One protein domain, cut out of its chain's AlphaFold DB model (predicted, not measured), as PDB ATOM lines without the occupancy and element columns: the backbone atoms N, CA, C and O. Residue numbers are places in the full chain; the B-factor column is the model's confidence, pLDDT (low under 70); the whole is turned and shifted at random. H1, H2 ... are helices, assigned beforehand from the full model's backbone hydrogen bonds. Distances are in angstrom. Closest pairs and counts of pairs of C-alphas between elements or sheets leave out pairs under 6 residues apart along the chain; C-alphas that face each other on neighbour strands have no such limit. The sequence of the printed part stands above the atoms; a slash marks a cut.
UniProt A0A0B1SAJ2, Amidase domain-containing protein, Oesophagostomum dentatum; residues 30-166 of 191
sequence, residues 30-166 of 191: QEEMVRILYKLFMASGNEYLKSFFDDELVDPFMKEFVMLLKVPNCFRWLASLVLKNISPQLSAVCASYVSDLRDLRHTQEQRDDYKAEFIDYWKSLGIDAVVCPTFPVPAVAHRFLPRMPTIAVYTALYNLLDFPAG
ATOM      1  N   GLN A  30     -46.884  -9.102 128.779       89.12
ATOM      2  CA  GLN A  30     -45.498  -9.160 128.273       89.12
ATOM      3  C   GLN A  30     -44.508  -9.843 129.228       89.12
ATOM      4  O   GLN A  30     -43.646 -10.589 128.775       89.12
ATOM      5  N   GLU A  31     -44.628  -9.614 130.536       87.31
ATOM      6  CA  GLU A  31     -43.750 -10.245 131.532       87.31
ATOM      7  C   GLU A  31     -43.921 -11.766 131.568       87.31
ATOM      8  O   GLU A  31     -42.939 -12.507 131.627       87.31
ATOM      9  N   GLU A  32     -45.167 -12.238 131.485       91.81
ATOM     10  CA  GLU A  32     -45.481 -13.661 131.415       91.81
ATOM     11  C   GLU A  32     -44.931 -14.277 130.130       91.81
ATOM     12  O   GLU A  32     -44.243 -15.296 130.194       91.81
ATOM     13  N   MET A  33     -45.144 -13.612 128.993       92.94
ATOM     14  CA  MET A  33     -44.606 -14.027 127.700       92.94
ATOM     15  C   MET A  33     -43.082 -14.175 127.733       92.94
ATOM     16  O   MET A  33     -42.558 -15.223 127.358       92.94
ATOM     17  N   VAL A  34     -42.368 -13.166 128.243       90.19
ATOM     18  CA  VAL A  34     -40.903 -13.189 128.372       90.19
ATOM     19  C   VAL A  34     -40.466 -14.346 129.268       90.19
ATOM     20  O   VAL A  34     -39.549 -15.087 128.914       90.19
ATOM     21  N   ARG A  35     -41.139 -14.549 130.405       90.94
ATOM     22  CA  ARG A  35     -40.821 -15.643 131.326       90.94
ATOM     23  C   ARG A  35     -40.993 -17.012 130.671       90.94
ATOM     24  O   ARG A  35     -40.089 -17.840 130.760       90.94
ATOM     25  N   ILE A  36     -42.127 -17.252 130.011       94.50
ATOM     26  CA  ILE A  36     -42.396 -18.514 129.303       94.50
ATOM     27  C   ILE A  36     -41.334 -18.726 128.221       94.50
ATOM     28  O   ILE A  36     -40.715 -19.789 128.167       94.50
ATOM     29  N   LEU A  37     -41.072 -17.698 127.408       93.12
ATOM     30  CA  LEU A  37     -40.106 -17.751 126.319       93.12
ATOM     31  C   LEU A  37     -38.712 -18.158 126.810       93.12
ATOM     32  O   LEU A  37     -38.141 -19.112 126.288       93.12
ATOM     33  N   TYR A  38     -38.165 -17.474 127.820       89.44
ATOM     34  CA  TYR A  38     -36.815 -17.771 128.312       89.44
ATOM     35  C   TYR A  38     -36.731 -19.117 129.044       89.44
ATOM     36  O   TYR A  38     -35.723 -19.809 128.904       89.44
ATOM     37  N   LYS A  39     -37.787 -19.539 129.759       91.75
ATOM     38  CA  LYS A  39     -37.836 -20.886 130.352       91.75
ATOM     39  C   LYS A  39     -37.816 -21.972 129.276       91.75
ATOM     40  O   LYS A  39     -37.057 -22.924 129.404       91.75
ATOM     41  N   LEU A  40     -38.602 -21.825 128.209       91.88
ATOM     42  CA  LEU A  40     -38.651 -22.810 127.124       91.88
ATOM     43  C   LEU A  40     -37.404 -22.782 126.235       91.88
ATOM     44  O   LEU A  40     -36.955 -23.837 125.793       91.88
ATOM     45  N   PHE A  41     -36.798 -21.612 126.026       86.31
ATOM     46  CA  PHE A  41     -35.507 -21.497 125.343       86.31
ATOM     47  C   PHE A  41     -34.406 -22.293 126.064       86.31
ATOM     48  O   PHE A  41     -33.503 -22.829 125.428       86.31
ATOM     49  N   MET A  42     -34.512 -22.416 127.392       81.81
ATOM     50  CA  MET A  42     -33.611 -23.195 128.245       81.81
ATOM     51  C   MET A  42     -34.330 -24.395 128.887       81.81
ATOM     52  O   MET A  42     -34.112 -24.695 130.060       81.81
ATOM     53  N   ALA A  43     -35.209 -25.073 128.133       81.38
ATOM     54  CA  ALA A  43     -36.115 -26.106 128.653       81.38
ATOM     55  C   ALA A  43     -35.412 -27.268 129.377       81.38
ATOM     56  O   ALA A  43     -35.930 -27.804 130.351       81.38
ATOM     57  N   SER A  44     -34.225 -27.647 128.915       73.56
ATOM     58  CA  SER A  44     -33.360 -28.683 129.497       73.56
ATOM     59  C   SER A  44     -32.329 -28.116 130.483       73.56
ATOM     60  O   SER A  44     -31.290 -28.727 130.728       73.56
ATOM     61  N   GLY A  45     -32.554 -26.899 130.981       70.31
ATOM     62  CA  GLY A  45     -31.543 -26.111 131.671       70.31
ATOM     63  C   GLY A  45     -30.404 -25.673 130.746       70.31
ATOM     64  O   GLY A  45     -30.443 -25.838 129.523       70.31
ATOM     65  N   ASN A  46     -29.360 -25.106 131.349       75.38
ATOM     66  CA  ASN A  46     -28.214 -24.600 130.598       75.38
ATOM     67  C   ASN A  46     -27.328 -25.730 130.054       75.38
ATOM     68  O   ASN A  46     -26.540 -25.468 129.158       75.38
ATOM     69  N   GLU A  47     -27.419 -26.955 130.588       79.56
ATOM     70  CA  GLU A  47     -26.479 -28.046 130.287       79.56
ATOM     71  C   GLU A  47     -26.524 -28.496 128.828       79.56
ATOM     72  O   GLU A  47     -25.481 -28.562 128.188       79.56
ATOM     73  N   TYR A  48     -27.715 -28.721 128.269       83.19
ATOM     74  CA  TYR A  48     -27.853 -29.120 126.865       83.19
ATOM     75  C   TYR A  48     -27.308 -28.053 125.908       83.19
ATOM     76  O   TYR A  48     -26.482 -28.344 125.051       83.19
ATOM     77  N   LEU A  49     -27.710 -26.792 126.094       81.88
ATOM     78  CA  LEU A  49     -27.240 -25.684 125.262       81.88
ATOM     79  C   LEU A  49     -25.741 -25.417 125.461       81.88
ATOM     80  O   LEU A  49     -25.053 -25.051 124.515       81.88
ATOM     81  N   LYS A  50     -25.230 -25.617 126.681       83.25
ATOM     82  CA  LYS A  50     -23.800 -25.553 126.994       83.25
ATOM     83  C   LYS A  50     -23.025 -26.660 126.277       83.25
ATOM     84  O   LYS A  50     -21.929 -26.372 125.818       83.25
ATOM     85  N   SER A  51     -23.597 -27.860 126.144       86.25
ATOM     86  CA  SER A  51     -22.925 -29.011 125.525       86.25
ATOM     87  C   SER A  51     -22.552 -28.788 124.059       86.25
ATOM     88  O   SER A  51     -21.556 -29.328 123.597       86.25
ATOM     89  N   PHE A  52     -23.273 -27.912 123.347       84.12
ATOM     90  CA  PHE A  52     -22.889 -27.493 121.993       84.12
ATOM     91  C   PHE A  52     -21.577 -26.705 121.936       84.12
ATOM     92  O   PHE A  52     -21.009 -26.567 120.865       84.12
ATOM     93  N   PHE A  53     -21.112 -26.165 123.062       85.06
ATOM     94  CA  PHE A  53     -19.866 -25.403 123.156       85.06
ATOM     95  C   PHE A  53     -18.774 -26.157 123.918       85.06
ATOM     96  O   PHE A  53     -17.711 -25.584 124.181       85.06
ATOM     97  N   ASP A  54     -19.037 -27.396 124.336       83.06
ATOM     98  CA  ASP A  54     -18.011 -28.234 124.938       83.06
ATOM     99  C   ASP A  54     -17.029 -28.652 123.828       83.06
ATOM    100  O   ASP A  54     -17.429 -29.010 122.725       83.06
ATOM    101  N   ASP A  55     -15.732 -28.510 124.099       79.81
ATOM    102  CA  ASP A  55     -14.628 -28.806 123.172       79.81
ATOM    103  C   ASP A  55     -14.582 -27.996 121.852       79.81
ATOM    104  O   ASP A  55     -13.718 -28.243 121.006       79.81
ATOM    105  N   GLU A  56     -15.418 -26.962 121.691       79.06
ATOM    106  CA  GLU A  56     -15.390 -26.061 120.529       79.06
ATOM    107  C   GLU A  56     -14.602 -24.759 120.767       79.06
ATOM    108  O   GLU A  56     -14.564 -24.182 121.862       79.06
ATOM    109  N   LEU A  57     -14.010 -24.229 119.690       81.19
ATOM    110  CA  LEU A  57     -13.473 -22.869 119.675       81.19
ATOM    111  C   LEU A  57     -14.633 -21.870 119.657       81.19
ATOM    112  O   LEU A  57     -15.169 -21.528 118.605       81.19
ATOM    113  N   VAL A  58     -15.003 -21.379 120.839       83.75
ATOM    114  CA  VAL A  58     -16.024 -20.336 120.979       83.75
ATOM    115  C   VAL A  58     -15.539 -19.055 120.306       83.75
ATOM    116  O   VAL A  58     -14.533 -18.468 120.719       83.75
ATOM    117  N   ASP A  59     -16.287 -18.602 119.299       84.56
ATOM    118  CA  ASP A  59     -16.044 -17.324 118.635       84.56
ATOM    119  C   ASP A  59     -15.951 -16.183 119.674       84.56
ATOM    120  O   ASP A  59     -16.742 -16.151 120.628       84.56
ATOM    121  N   PRO A  60     -15.018 -15.221 119.527       84.62
ATOM    122  CA  PRO A  60     -14.869 -14.117 120.471       84.62
ATOM    123  C   PRO A  60     -16.167 -13.349 120.757       84.62
ATOM    124  O   PRO A  60     -16.364 -12.894 121.886       84.62
ATOM    125  N   PHE A  61     -17.064 -13.233 119.777       83.81
ATOM    126  CA  PHE A  61     -18.366 -12.599 119.939       83.81
ATOM    127  C   PHE A  61     -19.332 -13.464 120.758       83.81
ATOM    128  O   PHE A  61     -20.177 -12.924 121.450       83.81
ATOM    129  N   MET A  62     -19.192 -14.787 120.803       82.94
ATOM    130  CA  MET A  62     -20.079 -15.659 121.592       82.94
ATOM    131  C   MET A  62     -19.619 -15.861 123.041       82.94
ATOM    132  O   MET A  62     -20.357 -16.411 123.860       82.94
ATOM    133  N   LYS A  63     -18.424 -15.380 123.400       85.62
ATOM    134  CA  LYS A  63     -17.808 -15.616 124.713       85.62
ATOM    135  C   LYS A  63     -18.665 -15.144 125.893       85.62
ATOM    136  O   LYS A  63     -18.797 -15.876 126.872       85.62
ATOM    137  N   GLU A  64     -19.250 -13.946 125.807       83.88
ATOM    138  CA  GLU A  64     -20.119 -13.399 126.864       83.88
ATOM    139  C   GLU A  64     -21.373 -14.275 127.049       83.88
ATOM    140  O   GLU A  64     -21.726 -14.633 128.173       83.88
ATOM    141  N   PHE A  65     -21.992 -14.708 125.948       83.62
ATOM    142  CA  PHE A  65     -23.153 -15.596 125.968       83.62
ATOM    143  C   PHE A  65     -22.826 -16.965 126.587       83.62
ATOM    144  O   PHE A  65     -23.510 -17.403 127.512       83.62
ATOM    145  N   VAL A  66     -21.741 -17.613 126.148       86.00
ATOM    146  CA  VAL A  66     -21.320 -18.922 126.682       86.00
ATOM    147  C   VAL A  66     -20.964 -18.831 128.168       86.00
ATOM    148  O   VAL A  66     -21.262 -19.746 128.937       86.00
ATOM    149  N   MET A  67     -20.371 -17.720 128.612       86.38
ATOM    150  CA  MET A  67     -20.105 -17.488 130.033       86.38
ATOM    151  C   MET A  67     -21.403 -17.433 130.853       86.38
ATOM    152  O   MET A  67     -21.461 -18.028 131.929       86.38
ATOM    153  N   LEU A  68     -22.458 -16.794 130.336       84.88
ATOM    154  CA  LEU A  68     -23.763 -16.721 131.003       84.88
ATOM    155  C   LEU A  68     -24.457 -18.087 131.125       84.88
ATOM    156  O   LEU A  68     -25.151 -18.328 132.116       84.88
ATOM    157  N   LEU A  69     -24.250 -19.000 130.169       84.62
ATOM    158  CA  LEU A  69     -24.762 -20.377 130.253       84.62
ATOM    159  C   LEU A  69     -24.128 -21.161 131.412       84.62
ATOM    160  O   LEU A  69     -24.766 -22.028 132.004       84.62
ATOM    161  N   LYS A  70     -22.883 -20.844 131.782       85.19
ATOM    162  CA  LYS A  70     -22.152 -21.540 132.853       85.19
ATOM    163  C   LYS A  70     -22.543 -21.082 134.265       85.19
ATOM    164  O   LYS A  70     -22.078 -21.679 135.233       85.19
ATOM    165  N   VAL A  71     -23.382 -20.052 134.406       87.50
ATOM    166  CA  VAL A  71     -23.795 -19.511 135.711       87.50
ATOM    167  C   VAL A  71     -24.814 -20.445 136.387       87.50
ATOM    168  O   VAL A  71     -25.889 -20.659 135.820       87.50
ATOM    169  N   PRO A  72     -24.538 -20.960 137.605       87.38
ATOM    170  CA  PRO A  72     -25.476 -21.816 138.335       87.38
ATOM    171  C   PRO A  72     -26.780 -21.103 138.721       87.38
ATOM    172  O   PRO A  72     -26.787 -19.903 139.014       87.38
ATOM    173  N   ASN A  73     -27.881 -21.856 138.813       87.00
ATOM    174  CA  ASN A  73     -29.221 -21.310 139.076       87.00
ATOM    175  C   ASN A  73     -29.331 -20.522 140.392       87.00
ATOM    176  O   ASN A  73     -30.058 -19.533 140.440       87.00
ATOM    177  N   CYS A  74     -28.580 -20.885 141.439       89.06
ATOM    178  CA  CYS A  74     -28.573 -20.138 142.704       89.06
ATOM    179  C   CYS A  74     -28.063 -18.694 142.534       89.06
ATOM    180  O   CYS A  74     -28.645 -17.763 143.090       89.06
ATOM    181  N   PHE A  75     -27.031 -18.490 141.710       90.38
ATOM    182  CA  PHE A  75     -26.516 -17.160 141.389       90.38
ATOM    183  C   PHE A  75     -27.468 -16.393 140.478       90.38
ATOM    184  O   PHE A  75     -27.658 -15.196 140.677       90.38
ATOM    185  N   ARG A  76     -28.115 -17.069 139.517       89.19
ATOM    186  CA  ARG A  76     -29.152 -16.449 138.671       89.19
ATOM    187  C   ARG A  76     -30.337 -15.972 139.510       89.19
ATOM    188  O   ARG A  76     -30.797 -14.847 139.338       89.19
ATOM    189  N   TRP A  77     -30.776 -16.783 140.471       90.69
ATOM    190  CA  TRP A  77     -31.813 -16.408 141.429       90.69
ATOM    191  C   TRP A  77     -31.403 -15.194 142.269       90.69
ATOM    192  O   TRP A  77     -32.145 -14.213 142.309       90.69
ATOM    193  N   LEU A  78     -30.204 -15.194 142.862       93.12
ATOM    194  CA  LEU A  78     -29.723 -14.050 143.643       93.12
ATOM    195  C   LEU A  78     -29.633 -12.776 142.786       93.12
ATOM    196  O   LEU A  78     -30.102 -11.715 143.198       93.12
ATOM    197  N   ALA A  79     -29.097 -12.889 141.567       90.88
ATOM    198  CA  ALA A  79     -29.034 -11.787 140.613       90.88
ATOM    199  C   ALA A  79     -30.432 -11.250 140.272       90.88
ATOM    200  O   ALA A  79     -30.612 -10.036 140.204       90.88
ATOM    201  N   SER A  80     -31.437 -12.121 140.127       91.62
ATOM    202  CA  SER A  80     -32.814 -11.694 139.856       91.62
ATOM    203  C   SER A  80     -33.384 -10.805 140.968       91.62
ATOM    204  O   SER A  80     -34.062  -9.822 140.668       91.62
ATOM    205  N   LEU A  81     -33.053 -11.079 142.237       92.31
ATOM    206  CA  LEU A  81     -33.495 -10.270 143.377       92.31
ATOM    207  C   LEU A  81     -32.826  -8.894 143.397       92.31
ATOM    208  O   LEU A  81     -33.506  -7.888 143.592       92.31
ATOM    209  N   VAL A  82     -31.513  -8.847 143.156       93.06
ATOM    210  CA  VAL A  82     -30.740  -7.594 143.119       93.06
ATOM    211  C   VAL A  82     -31.184  -6.712 141.952       93.06
ATOM    212  O   VAL A  82     -31.366  -5.507 142.108       93.06
ATOM    213  N   LEU A  83     -31.402  -7.313 140.782       90.44
ATOM    214  CA  LEU A  83     -31.738  -6.585 139.560       90.44
ATOM    215  C   LEU A  83     -33.193  -6.122 139.499       90.44
ATOM    216  O   LEU A  83     -33.510  -5.305 138.639       90.44
ATOM    217  N   LYS A  84     -34.071  -6.588 140.396       88.00
ATOM    218  CA  LYS A  84     -35.518  -6.325 140.341       88.00
ATOM    219  C   LYS A  84     -35.866  -4.837 140.201       88.00
ATOM    220  O   LYS A  84     -36.751  -4.499 139.424       88.00
ATOM    221  N   ASN A  85     -35.141  -3.966 140.906       88.44
ATOM    222  CA  ASN A  85     -35.367  -2.514 140.895       88.44
ATOM    223  C   ASN A  85     -34.411  -1.740 139.968       88.44
ATOM    224  O   ASN A  85     -34.561  -0.532 139.831       88.44
ATOM    225  N   ILE A  86     -33.424  -2.409 139.361       88.25
ATOM    226  CA  ILE A  86     -32.421  -1.786 138.476       88.25
ATOM    227  C   ILE A  86     -32.794  -2.037 137.016       88.25
ATOM    228  O   ILE A  86     -32.863  -1.123 136.204       88.25
ATOM    229  N   SER A  87     -33.048  -3.300 136.679       85.19
ATOM    230  CA  SER A  87     -33.507  -3.719 135.363       85.19
ATOM    231  C   SER A  87     -34.504  -4.866 135.531       85.19
ATOM    232  O   SER A  87     -34.102  -6.032 135.631       85.19
ATOM    233  N   PRO A  88     -35.814  -4.558 135.540       82.69
ATOM    234  CA  PRO A  88     -36.868  -5.567 135.612       82.69
ATOM    235  C   PRO A  88     -36.760  -6.610 134.494       82.69
ATOM    236  O   PRO A  88     -37.014  -7.791 134.716       82.69
ATOM    237  N   GLN A  89     -36.310  -6.199 133.304       80.62
ATOM    238  CA  GLN A  89     -36.133  -7.088 132.158       80.62
ATOM    239  C   GLN A  89     -35.017  -8.108 132.411       80.62
ATOM    240  O   GLN A  89     -35.226  -9.303 132.216       80.62
ATOM    241  N   LEU A  90     -33.846  -7.665 132.884       83.50
ATOM    242  CA  LEU A  90     -32.753  -8.585 133.217       83.50
ATOM    243  C   LEU A  90     -33.104  -9.459 134.424       83.50
ATOM    244  O   LEU A  90     -32.788 -10.646 134.425       83.50
ATOM    245  N   SER A  91     -33.811  -8.904 135.413       86.88
ATOM    246  CA  SER A  91     -34.337  -9.666 136.548       86.88
ATOM    247  C   SER A  91     -35.238 -10.815 136.082       86.88
ATOM    248  O   SER A  91     -35.014 -11.962 136.477       86.88
ATOM    249  N   ALA A  92     -36.182 -10.540 135.175       84.81
ATOM    250  CA  ALA A  92     -37.067 -11.550 134.600       84.81
ATOM    251  C   ALA A  92     -36.285 -12.643 133.857       84.81
ATOM    252  O   ALA A  92     -36.547 -13.827 134.063       84.81
ATOM    253  N   VAL A  93     -35.278 -12.278 133.055       84.69
ATOM    254  CA  VAL A  93     -34.414 -13.245 132.351       84.69
ATOM    255  C   VAL A  93     -33.626 -14.116 133.334       84.69
ATOM    256  O   VAL A  93     -33.556 -15.334 133.168       84.69
ATOM    257  N   CYS A  94     -33.054 -13.528 134.386       87.62
ATOM    258  CA  CYS A  94     -32.316 -14.269 135.410       87.62
ATOM    259  C   CYS A  94     -33.215 -15.242 136.190       87.62
ATOM    260  O   CYS A  94     -32.776 -16.345 136.515       87.62
ATOM    261  N   ALA A  95     -34.465 -14.857 136.457       87.19
ATOM    262  CA  ALA A  95     -35.451 -15.695 137.136       87.19
ATOM    263  C   ALA A  95     -36.071 -16.783 136.235       87.19
ATOM    264  O   ALA A  95     -36.737 -17.685 136.738       87.19
ATOM    265  N   SER A  96     -35.872 -16.709 134.917       88.06
ATOM    266  CA  SER A  96     -36.492 -17.612 133.945       88.06
ATOM    267  C   SER A  96     -35.586 -18.801 133.642       88.06
ATOM    268  O   SER A  96     -34.750 -18.753 132.743       88.06
ATOM    269  N   TYR A  97     -35.751 -19.878 134.403       87.19
ATOM    270  CA  TYR A  97     -35.136 -21.180 134.142       87.19
ATOM    271  C   TYR A  97     -36.099 -22.303 134.531       87.19
ATOM    272  O   TYR A  97     -36.972 -22.111 135.377       87.19
ATOM    273  N   VAL A  98     -35.949 -23.466 133.900       89.25
ATOM    274  CA  VAL A  98     -36.684 -24.681 134.263       89.25
ATOM    275  C   VAL A  98     -35.937 -25.392 135.383       89.25
ATOM    276  O   VAL A  98     -34.736 -25.636 135.278       89.25
ATOM    277  N   SER A  99     -36.645 -25.694 136.469       87.06
ATOM    278  CA  SER A  99     -36.064 -26.344 137.651       87.06
ATOM    279  C   SER A  99     -36.138 -27.874 137.613       87.06
ATOM    280  O   SER A  99     -35.168 -28.536 137.976       87.06
ATOM    281  N   ASP A 100     -37.260 -28.441 137.164       89.56
ATOM    282  CA  ASP A 100     -37.463 -29.881 136.997       89.56
ATOM    283  C   ASP A 100     -38.466 -30.190 135.861       89.56
ATOM    284  O   ASP A 100     -38.993 -29.289 135.202       89.56
ATOM    285  N   LEU A 101     -38.745 -31.476 135.613       92.12
ATOM    286  CA  LEU A 101     -39.688 -31.900 134.567       92.12
ATOM    287  C   LEU A 101     -41.138 -31.452 134.821       92.12
ATOM    288  O   LEU A 101     -41.891 -31.266 133.865       92.12
ATOM    289  N   ARG A 102     -41.546 -31.275 136.084       94.50
ATOM    290  CA  ARG A 102     -42.897 -30.797 136.422       94.50
ATOM    291  C   ARG A 102     -43.019 -29.317 136.095       94.50
ATOM    292  O   ARG A 102     -44.006 -28.906 135.497       94.50
ATOM    293  N   ASP A 103     -41.990 -28.544 136.421       92.69
ATOM    294  CA  ASP A 103     -41.889 -27.134 136.071       92.69
ATOM    295  C   ASP A 103     -41.841 -26.925 134.548       92.69
ATOM    296  O   ASP A 103     -42.505 -26.031 134.017       92.69
ATOM    297  N   LEU A 104     -41.132 -27.794 133.816       94.00
ATOM    298  CA  LEU A 104     -41.168 -27.803 132.350       94.00
ATOM    299  C   LEU A 104     -42.588 -28.036 131.833       94.00
ATOM    300  O   LEU A 104     -43.068 -27.270 130.998       94.00
ATOM    301  N   ARG A 105     -43.265 -29.073 132.341       95.94
ATOM    302  CA  ARG A 105     -44.625 -29.417 131.920       95.94
ATOM    303  C   ARG A 105     -45.603 -28.272 132.185       95.94
ATOM    304  O   ARG A 105     -46.335 -27.889 131.280       95.94
ATOM    305  N   HIS A 106     -45.543 -27.675 133.372       96.38
ATOM    306  CA  HIS A 106     -46.349 -26.508 133.719       96.38
ATOM    307  C   HIS A 106     -46.051 -25.317 132.798       96.38
ATOM    308  O   HIS A 106     -46.953 -24.617 132.355       96.38
ATOM    309  N   THR A 107     -44.780 -25.081 132.462       96.06
ATOM    310  CA  THR A 107     -44.395 -23.994 131.545       96.06
ATOM    311  C   THR A 107     -44.937 -24.224 130.128       96.06
ATOM    312  O   THR A 107     -45.309 -23.271 129.448       96.06
ATOM    313  N   GLN A 108     -44.999 -25.477 129.671       96.69
ATOM    314  CA  GLN A 108     -45.610 -25.829 128.385       96.69
ATOM    315  C   GLN A 108     -47.124 -25.599 128.391       96.69
ATOM    316  O   GLN A 108     -47.642 -25.053 127.424       96.69
ATOM    317  N   GLU A 109     -47.808 -25.951 129.480       97.88
ATOM    318  CA  GLU A 109     -49.239 -25.664 129.656       97.88
ATOM    319  C   GLU A 109     -49.495 -24.150 129.643       97.88
ATOM    320  O   GLU A 109     -50.325 -23.679 128.874       97.88
ATOM    321  N   GLN A 110     -48.676 -23.364 130.352       97.38
ATOM    322  CA  GLN A 110     -48.753 -21.897 130.317       97.38
ATOM    323  C   GLN A 110     -48.528 -21.303 128.922       97.38
ATOM    324  O   GLN A 110     -49.147 -20.300 128.578       97.38
ATOM    325  N   ARG A 111     -47.638 -21.887 128.108       97.69
ATOM    326  CA  ARG A 111     -47.479 -21.477 126.704       97.69
ATOM    327  C   ARG A 111     -48.769 -21.720 125.927       97.69
ATOM    328  O   ARG A 111     -49.162 -20.854 125.151       97.69
ATOM    329  N   ASP A 112     -49.377 -22.889 126.095       98.25
ATOM    330  CA  ASP A 112     -50.579 -23.271 125.354       98.25
ATOM    331  C   ASP A 112     -51.765 -22.375 125.753       98.25
ATOM    332  O   ASP A 112     -52.457 -21.856 124.875       98.25
ATOM    333  N   ASP A 113     -51.910 -22.086 127.048       98.25
ATOM    334  CA  ASP A 113     -52.890 -21.131 127.577       98.25
ATOM    335  C   ASP A 113     -52.641 -19.714 127.040       98.25
ATOM    336  O   ASP A 113     -53.550 -19.077 126.506       98.25
ATOM    337  N   TYR A 114     -51.393 -19.229 127.096       98.19
ATOM    338  CA  TYR A 114     -51.027 -17.915 126.564       98.19
ATOM    339  C   TYR A 114     -51.327 -17.811 125.065       98.19
ATOM    340  O   TYR A 114     -51.848 -16.796 124.608       98.19
ATOM    341  N   LYS A 115     -51.037 -18.862 124.286       98.12
ATOM    342  CA  LYS A 115     -51.349 -18.916 122.852       98.12
ATOM    343  C   LYS A 115     -52.858 -18.847 122.609       98.12
ATOM    344  O   LYS A 115     -53.280 -18.104 121.724       98.12
ATOM    345  N   ALA A 116     -53.665 -19.576 123.381       98.00
ATOM    346  CA  ALA A 116     -55.121 -19.535 123.269       98.00
ATOM    347  C   ALA A 116     -55.672 -18.131 123.575       98.00
ATOM    348  O   ALA A 116     -56.387 -17.560 122.751       98.00
ATOM    349  N   GLU A 117     -55.254 -17.526 124.689       97.62
ATOM    350  CA  GLU A 117     -55.643 -16.159 125.052       97.62
ATOM    351  C   GLU A 117     -55.213 -15.129 123.997       97.62
ATOM    352  O   GLU A 117     -55.954 -14.195 123.686       97.62
ATOM    353  N   PHE A 118     -54.018 -15.292 123.423       97.75
ATOM    354  CA  PHE A 118     -53.514 -14.406 122.376       97.75
ATOM    355  C   PHE A 118     -54.359 -14.506 121.101       97.75
ATOM    356  O   PHE A 118     -54.650 -13.484 120.480       97.75
ATOM    357  N   ILE A 119     -54.780 -15.716 120.719       97.56
ATOM    358  CA  ILE A 119     -55.679 -15.948 119.580       97.56
ATOM    359  C   ILE A 119     -57.051 -15.320 119.838       97.56
ATOM    360  O   ILE A 119     -57.620 -14.703 118.937       97.56
ATOM    361  N   ASP A 120     -57.586 -15.441 121.050       97.94
ATOM    362  CA  ASP A 120     -58.872 -14.837 121.398       97.94
ATOM    363  C   ASP A 120     -58.791 -13.307 121.398       97.94
ATOM    364  O   ASP A 120     -59.668 -12.641 120.844       97.94
ATOM    365  N   TYR A 121     -57.694 -12.738 121.910       97.12
ATOM    366  CA  TYR A 121     -57.414 -11.307 121.804       97.12
ATOM    367  C   TYR A 121     -57.311 -10.856 120.341       97.12
ATOM    368  O   TYR A 121     -57.960  -9.882 119.955       97.12
ATOM    369  N   TRP A 122     -56.578 -11.593 119.504       96.88
ATOM    370  CA  TRP A 122     -56.464 -11.329 118.067       96.88
ATOM    371  C   TRP A 122     -57.837 -11.300 117.385       96.88
ATOM    372  O   TRP A 122     -58.169 -10.338 116.693       96.88
ATOM    373  N   LYS A 123     -58.674 -12.316 117.633       96.94
ATOM    374  CA  LYS A 123     -60.045 -12.389 117.101       96.94
ATOM    375  C   LYS A 123     -60.927 -11.255 117.616       96.94
ATOM    376  O   LYS A 123     -61.718 -10.720 116.848       96.94
ATOM    377  N   SER A 124     -60.783 -10.866 118.885       97.19
ATOM    378  CA  SER A 124     -61.569  -9.779 119.488       97.19
ATOM    379  C   SER A 124     -61.307  -8.417 118.840       97.19
ATOM    380  O   SER A 124     -62.199  -7.573 118.811       97.19
ATOM    381  N   LEU A 125     -60.102  -8.218 118.297       96.44
ATOM    382  CA  LEU A 125     -59.743  -7.015 117.550       96.44
ATOM    383  C   LEU A 125     -60.165  -7.074 116.077       96.44
ATOM    384  O   LEU A 125     -60.087  -6.052 115.402       96.44
ATOM    385  N   GLY A 126     -60.570  -8.244 115.573       96.25
ATOM    386  CA  GLY A 126     -60.946  -8.428 114.170       96.25
ATOM    387  C   GLY A 126     -59.811  -8.143 113.185       96.25
ATOM    388  O   GLY A 126     -60.078  -7.701 112.075       96.25
ATOM    389  N   ILE A 127     -58.553  -8.338 113.594       96.31
ATOM    390  CA  ILE A 127     -57.387  -8.025 112.757       96.31
ATOM    391  C   ILE A 127     -56.997  -9.203 111.859       96.31
ATOM    392  O   ILE A 127     -57.046 -10.362 112.269       96.31
ATOM    393  N   ASP A 128     -56.532  -8.896 110.651       96.81
ATOM    394  CA  ASP A 128     -56.036  -9.900 109.701       96.81
ATOM    395  C   ASP A 128     -54.522 -10.127 109.821       96.81
ATOM    396  O   ASP A 128     -54.024 -11.230 109.598       96.81
ATOM    397  N   ALA A 129     -53.772  -9.082 110.183       95.69
ATOM    398  CA  ALA A 129     -52.318  -9.105 110.299       95.69
ATOM    399  C   ALA A 129     -51.817  -8.051 111.298       95.69
ATOM    400  O   ALA A 129     -52.489  -7.057 111.574       95.69
ATOM    401  N   VAL A 130     -50.593  -8.240 111.800       95.88
ATOM    402  CA  VAL A 130     -49.891  -7.262 112.641       95.88
ATOM    403  C   VAL A 130     -48.665  -6.746 111.903       95.88
ATOM    404  O   VAL A 130     -47.795  -7.515 111.500       95.88
ATOM    405  N   VAL A 131     -48.573  -5.422 111.778       95.25
ATOM    406  CA  VAL A 131     -47.352  -4.736 111.344       95.25
ATOM    407  C   VAL A 131     -46.596  -4.283 112.582       95.25
ATOM    408  O   VAL A 131     -47.100  -3.505 113.394       95.25
ATOM    409  N   CYS A 132     -45.369  -4.764 112.734       94.12
ATOM    410  CA  CYS A 132     -44.506  -4.427 113.855       94.12
ATOM    411  C   CYS A 132     -43.052  -4.290 113.387       94.12
ATOM    412  O   CYS A 132     -42.691  -4.774 112.312       94.12
ATOM    413  N   PRO A 133     -42.181  -3.650 114.181       92.88
ATOM    414  CA  PRO A 133     -40.753  -3.691 113.903       92.88
ATOM    415  C   PRO A 133     -40.211  -5.123 114.012       92.88
ATOM    416  O   PRO A 133     -40.555  -5.842 114.947       92.88
ATOM    417  N   THR A 134     -39.327  -5.517 113.089       91.50
ATOM    418  CA  THR A 134     -38.633  -6.819 113.146       91.50
ATOM    419  C   THR A 134     -37.616  -6.857 114.286       91.50
ATOM    420  O   THR A 134     -37.576  -7.802 115.061       91.50
ATOM    421  N   PHE A 135     -36.809  -5.803 114.407       89.75
ATOM    422  CA  PHE A 135     -35.862  -5.591 115.497       89.75
ATOM    423  C   PHE A 135     -35.948  -4.133 115.959       89.75
ATOM    424  O   PHE A 135     -36.247  -3.252 115.152       89.75
ATOM    425  N   PRO A 136     -35.655  -3.833 117.236       87.25
ATOM    426  CA  PRO A 136     -35.740  -2.470 117.772       87.25
ATOM    427  C   PRO A 136     -34.590  -1.550 117.307       87.25
ATOM    428  O   PRO A 136     -34.615  -0.332 117.539       87.25
ATOM    429  N   VAL A 137     -33.575  -2.126 116.657       87.12
ATOM    430  CA  VAL A 137     -32.352  -1.466 116.193       87.12
ATOM    431  C   VAL A 137     -32.007  -1.906 114.763       87.12
ATOM    432  O   VAL A 137     -32.355  -3.025 114.383       87.12
ATOM    433  N   PRO A 138     -31.341  -1.048 113.965       87.31
ATOM    434  CA  PRO A 138     -30.735  -1.463 112.700       87.31
ATOM    435  C   PRO A 138     -29.560  -2.423 112.950       87.31
ATOM    436  O   PRO A 138     -29.239  -2.736 114.098       87.31
ATOM    437  N   ALA A 139     -28.897  -2.870 111.881       87.94
ATOM    438  CA  ALA A 139     -27.723  -3.731 111.980       87.94
ATOM    439  C   ALA A 139     -26.686  -3.155 112.962       87.94
ATOM    440  O   ALA A 139     -26.166  -2.054 112.774       87.94
ATOM    441  N   VAL A 140     -26.406  -3.905 114.028       84.31
ATOM    442  CA  VAL A 140     -25.386  -3.569 115.025       84.31
ATOM    443  C   VAL A 140     -24.078  -4.271 114.682       84.31
ATOM    444  O   VAL A 140     -24.077  -5.360 114.106       84.31
ATOM    445  N   ALA A 141     -22.946  -3.680 115.067       85.38
ATOM    446  CA  ALA A 141     -21.662  -4.361 114.925       85.38
ATOM    447  C   ALA A 141     -21.663  -5.669 115.737       85.38
ATOM    448  O   ALA A 141     -22.145  -5.687 116.872       85.38
ATOM    449  N   HIS A 142     -21.071  -6.733 115.183       81.88
ATOM    450  CA  HIS A 142     -21.120  -8.097 115.739       81.88
ATOM    451  C   HIS A 142     -20.799  -8.176 117.240       81.88
ATOM    452  O   HIS A 142     -21.473  -8.882 117.984       81.88
ATOM    453  N   ARG A 143     -19.852  -7.356 117.712       79.06
ATOM    454  CA  ARG A 143     -19.444  -7.266 119.125       79.06
ATOM    455  C   ARG A 143     -20.534  -6.852 120.118       79.06
ATOM    456  O   ARG A 143     -20.331  -7.015 121.314       79.06
ATOM    457  N   PHE A 144     -21.639  -6.263 119.662       78.81
ATOM    458  CA  PHE A 144     -22.683  -5.736 120.544       78.81
ATOM    459  C   PHE A 144     -23.881  -6.670 120.715       78.81
ATOM    460  O   PHE A 144     -24.580  -6.550 121.718       78.81
ATOM    461  N   LEU A 145     -24.102  -7.615 119.796       75.88
ATOM    462  CA  LEU A 145     -25.210  -8.577 119.888       75.88
ATOM    463  C   LEU A 145     -25.264  -9.346 121.224       75.88
ATOM    464  O   LEU A 145     -26.351  -9.429 121.797       75.88
ATOM    465  N   PRO A 146     -24.139  -9.830 121.790       76.25
ATOM    466  CA  PRO A 146     -24.155 -10.587 123.050       76.25
ATOM    467  C   PRO A 146     -24.648  -9.765 124.243       76.25
ATOM    468  O   PRO A 146     -25.143 -10.316 125.222       76.25
ATOM    469  N   ARG A 147     -24.552  -8.435 124.140       75.75
ATOM    470  CA  ARG A 147     -24.947  -7.475 125.179       75.75
ATOM    471  C   ARG A 147     -26.406  -7.055 125.087       75.75
ATOM    472  O   ARG A 147     -26.874  -6.289 125.922       75.75
ATOM    473  N   MET A 148     -27.121  -7.530 124.071       78.56
ATOM    474  CA  MET A 148     -28.500  -7.150 123.793       78.56
ATOM    475  C   MET A 148     -29.416  -8.380 123.667       78.56
ATOM    476  O   MET A 148     -30.194  -8.454 122.720       78.56
ATOM    477  N   PRO A 149     -29.389  -9.354 124.600       74.94
ATOM    478  CA  PRO A 149     -30.127 -10.614 124.441       74.94
ATOM    479  C   PRO A 149     -31.652 -10.430 124.385       74.94
ATOM    480  O   PRO A 149     -32.363 -11.284 123.861       74.94
ATOM    481  N   THR A 150     -32.169  -9.316 124.904       79.50
ATOM    482  CA  THR A 150     -33.604  -9.008 124.947       79.50
ATOM    483  C   THR A 150     -34.165  -8.519 123.611       79.50
ATOM    484  O   THR A 150     -35.380  -8.524 123.431       79.50
ATOM    485  N   ILE A 151     -33.325  -8.145 122.636       84.12
ATOM    486  CA  ILE A 151     -33.813  -7.670 121.327       84.12
ATOM    487  C   ILE A 151     -34.466  -8.790 120.515       84.12
ATOM    488  O   ILE A 151     -35.330  -8.516 119.686       84.12
ATOM    489  N   ALA A 152     -34.081 -10.044 120.775       85.69
ATOM    490  CA  ALA A 152     -34.618 -11.216 120.093       85.69
ATOM    491  C   ALA A 152     -36.095 -11.477 120.433       85.69
ATOM    492  O   ALA A 152     -36.769 -12.184 119.695       85.69
ATOM    493  N   VAL A 153     -36.627 -10.879 121.507       88.94
ATOM    494  CA  VAL A 153     -38.028 -11.053 121.926       88.94
ATOM    495  C   VAL A 153     -39.015 -10.628 120.828       88.94
ATOM    496  O   VAL A 153     -40.070 -11.243 120.695       88.94
ATOM    497  N   TYR A 154     -38.657  -9.642 119.991       89.88
ATOM    498  CA  TYR A 154     -39.503  -9.158 118.889       89.88
ATOM    499  C   TYR A 154     -39.835 -10.239 117.856       89.88
ATOM    500  O   TYR A 154     -40.949 -10.273 117.343       89.88
ATOM    501  N   THR A 155     -38.888 -11.127 117.560       93.12
ATOM    502  CA  THR A 155     -39.091 -12.237 116.622       93.12
ATOM    503  C   THR A 155     -39.454 -13.525 117.352       93.12
ATOM    504  O   THR A 155     -40.290 -14.293 116.881       93.12
ATOM    505  N   ALA A 156     -38.885 -13.744 118.538       93.56
ATOM    506  CA  ALA A 156     -39.100 -14.946 119.331       93.56
ATOM    507  C   ALA A 156     -40.543 -15.093 119.843       93.56
ATOM    508  O   ALA A 156     -40.996 -16.221 120.029       93.56
ATOM    509  N   LEU A 157     -41.288 -13.993 119.996       94.88
ATOM    510  CA  LEU A 157     -42.729 -14.026 120.268       94.88
ATOM    511  C   LEU A 157     -43.485 -14.894 119.252       94.88
ATOM    512  O   LEU A 157     -44.302 -15.728 119.636       94.88
ATOM    513  N   TYR A 158     -43.205 -14.723 117.962       95.38
ATOM    514  CA  TYR A 158     -43.920 -15.441 116.908       95.38
ATOM    515  C   TYR A 158     -43.508 -16.915 116.829       95.38
ATOM    516  O   TYR A 158     -44.328 -17.748 116.456       95.38
ATOM    517  N   ASN A 159     -42.299 -17.260 117.291       95.44
ATOM    518  CA  ASN A 159     -41.905 -18.655 117.511       95.44
ATOM    519  C   ASN A 159     -42.662 -19.276 118.696       95.44
ATOM    520  O   ASN A 159     -43.090 -20.420 118.613       95.44
ATOM    521  N   LEU A 160     -42.844 -18.527 119.793       95.56
ATOM    522  CA  LEU A 160     -43.591 -18.992 120.968       95.56
ATOM    523  C   LEU A 160     -45.063 -19.263 120.631       95.56
ATOM    524  O   LEU A 160     -45.625 -20.266 121.068       95.56
ATOM    525  N   LEU A 161     -45.671 -18.360 119.862       96.38
ATOM    526  CA  LEU A 161     -47.054 -18.472 119.400       96.38
ATOM    527  C   LEU A 161     -47.208 -19.452 118.235       96.38
ATOM    528  O   LEU A 161     -48.327 -19.883 117.960       96.38
ATOM    529  N   ASP A 162     -46.107 -19.817 117.573       96.88
ATOM    530  CA  ASP A 162     -46.106 -20.608 116.341       96.88
ATOM    531  C   ASP A 162     -47.031 -19.962 115.288       96.88
ATOM    532  O   ASP A 162     -47.993 -20.544 114.790       96.88
ATOM    533  N   PHE A 163     -46.781 -18.669 115.051       96.88
ATOM    534  CA  PHE A 163     -47.478 -17.831 114.076       96.88
ATOM    535  C   PHE A 163     -46.573 -17.565 112.871       96.88
ATOM    536  O   PHE A 163     -45.369 -17.350 113.044       96.88
ATOM    537  N   PRO A 164     -47.128 -17.509 111.647       97.12
ATOM    538  CA  PRO A 164     -46.352 -17.120 110.481       97.12
ATOM    539  C   PRO A 164     -45.899 -15.662 110.622       97.12
ATOM    540  O   PRO A 164     -46.705 -14.768 110.877       97.12
ATOM    541  N   ALA A 165     -44.604 -15.419 110.425       97.00
ATOM    542  CA  ALA A 165     -44.019 -14.085 110.459       97.00
ATOM    543  C   ALA A 165     -43.063 -13.892 109.278       97.00
ATOM    544  O   ALA A 165     -42.309 -14.794 108.914       97.00
ATOM    545  N   GLY A 166     -43.093 -12.697 108.687       96.31
ATOM    546  CA  GLY A 166     -42.229 -12.300 107.579       96.31
ATOM    547  C   GLY A 166     -41.578 -10.946 107.841       96.31
ATOM    548  O   GLY A 166     -42.113 -10.119 108.579       96.31
TER     549      GLY A 166
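What this domain is: This is residues 30 to 166 of the 191 residues of the protein "Amidase domain-containing protein" of Oesophagostomum dentatum (UniProt A0A0B1SAJ2). A short helix, H1, sits in the middle, with the long helix H6 crossing it, H8 crossing it about at right angles and the H4-H5 hairpin packed on it through H5. A second group, H2, H3 and H7, lies towards the end of the domain away from the end of H6, and the long loop of residues 125 to 141 runs back from H6 to H7, with residues 123 to 128 sticking out. The printed part has 137 residues with eight named helices, H1 to H8 in order, and no named strand: all helix. It is compact, with a radius of gyration of the C-alphas of 16.5 A and spans of 49 by 39 by 33 A.

How they stand to each other: H1, residues 30 to 41, is the hub, touching three helices. It touches H5, residues 88 to 95, the same way at a shallow tilt of 33 degrees, only just short of steep; the closest C-alphas, of Arg 35 and Ala 92, are 6.4 A apart. Residues 104 to 114 alone of H6, residues 101 to 124, touch H1, opposite ways at a steep tilt of 44 degrees; the closest C-alphas are those of Ile 36 and Thr 107, 6.2 A. H8, residues 149 to 161, touches residues 33 to 37 alone of H1, about perpendicular at 87 degrees, with the C-alphas of Leu 37 and Leu 160 closest at 6.5 A. H6 and H8 touch, about perpendicular at 75 degrees, closest at the C-alphas of Lys 115 and Leu 161, 5.5 A. H4, residues 73 to 83, forms a helical hairpin with H5 at a shallow tilt of 16 degrees; the closest C-alphas, of Ser 80 and Ser 91, are 4.2 A apart. H2, residues 45 to 51, and H3, residues 63 to 69, form another, at a steep tilt of 44 degrees, with the C-alphas of Asn 46 and Leu 69 closest at 5.5 A. H3 and H7, residues 142 to 147, only just touch, with 3 pairs of C-alphas within 8 A, the closest those of Phe 65 and Pro 146, 5.9 A. H7 and H8 meet only through their link. Every O i to N i+4 pair is within hydrogen-bond range in H1, H3, H4, H5 and H6; the figures are 2 of 3 in H2, 0 of 2 in H7, with 2 of 3 O i to N i+3 pairs, and 4 of 9 in H8, with 5 of 10.

Where its parts are: H1 begins at C-alpha 30, (-45.498, -9.160, 128.273), and is 16.1 A long. H6 is 34.6 A long and ends at C-alpha 124, (-61.569, -9.779, 119.488). H8, 19.3 A, ends at C-alpha 161, (-47.054, -18.472, 119.400).

The domain as a whole: The farthest C-alphas, of Asp 55 and Gly 126, are 51.4 A apart. The printed part has no cut; the links H2 to H3 and H6 to H7 are long. The mean pLDDT of the printed part is 89.0, and no printed residue is under 70.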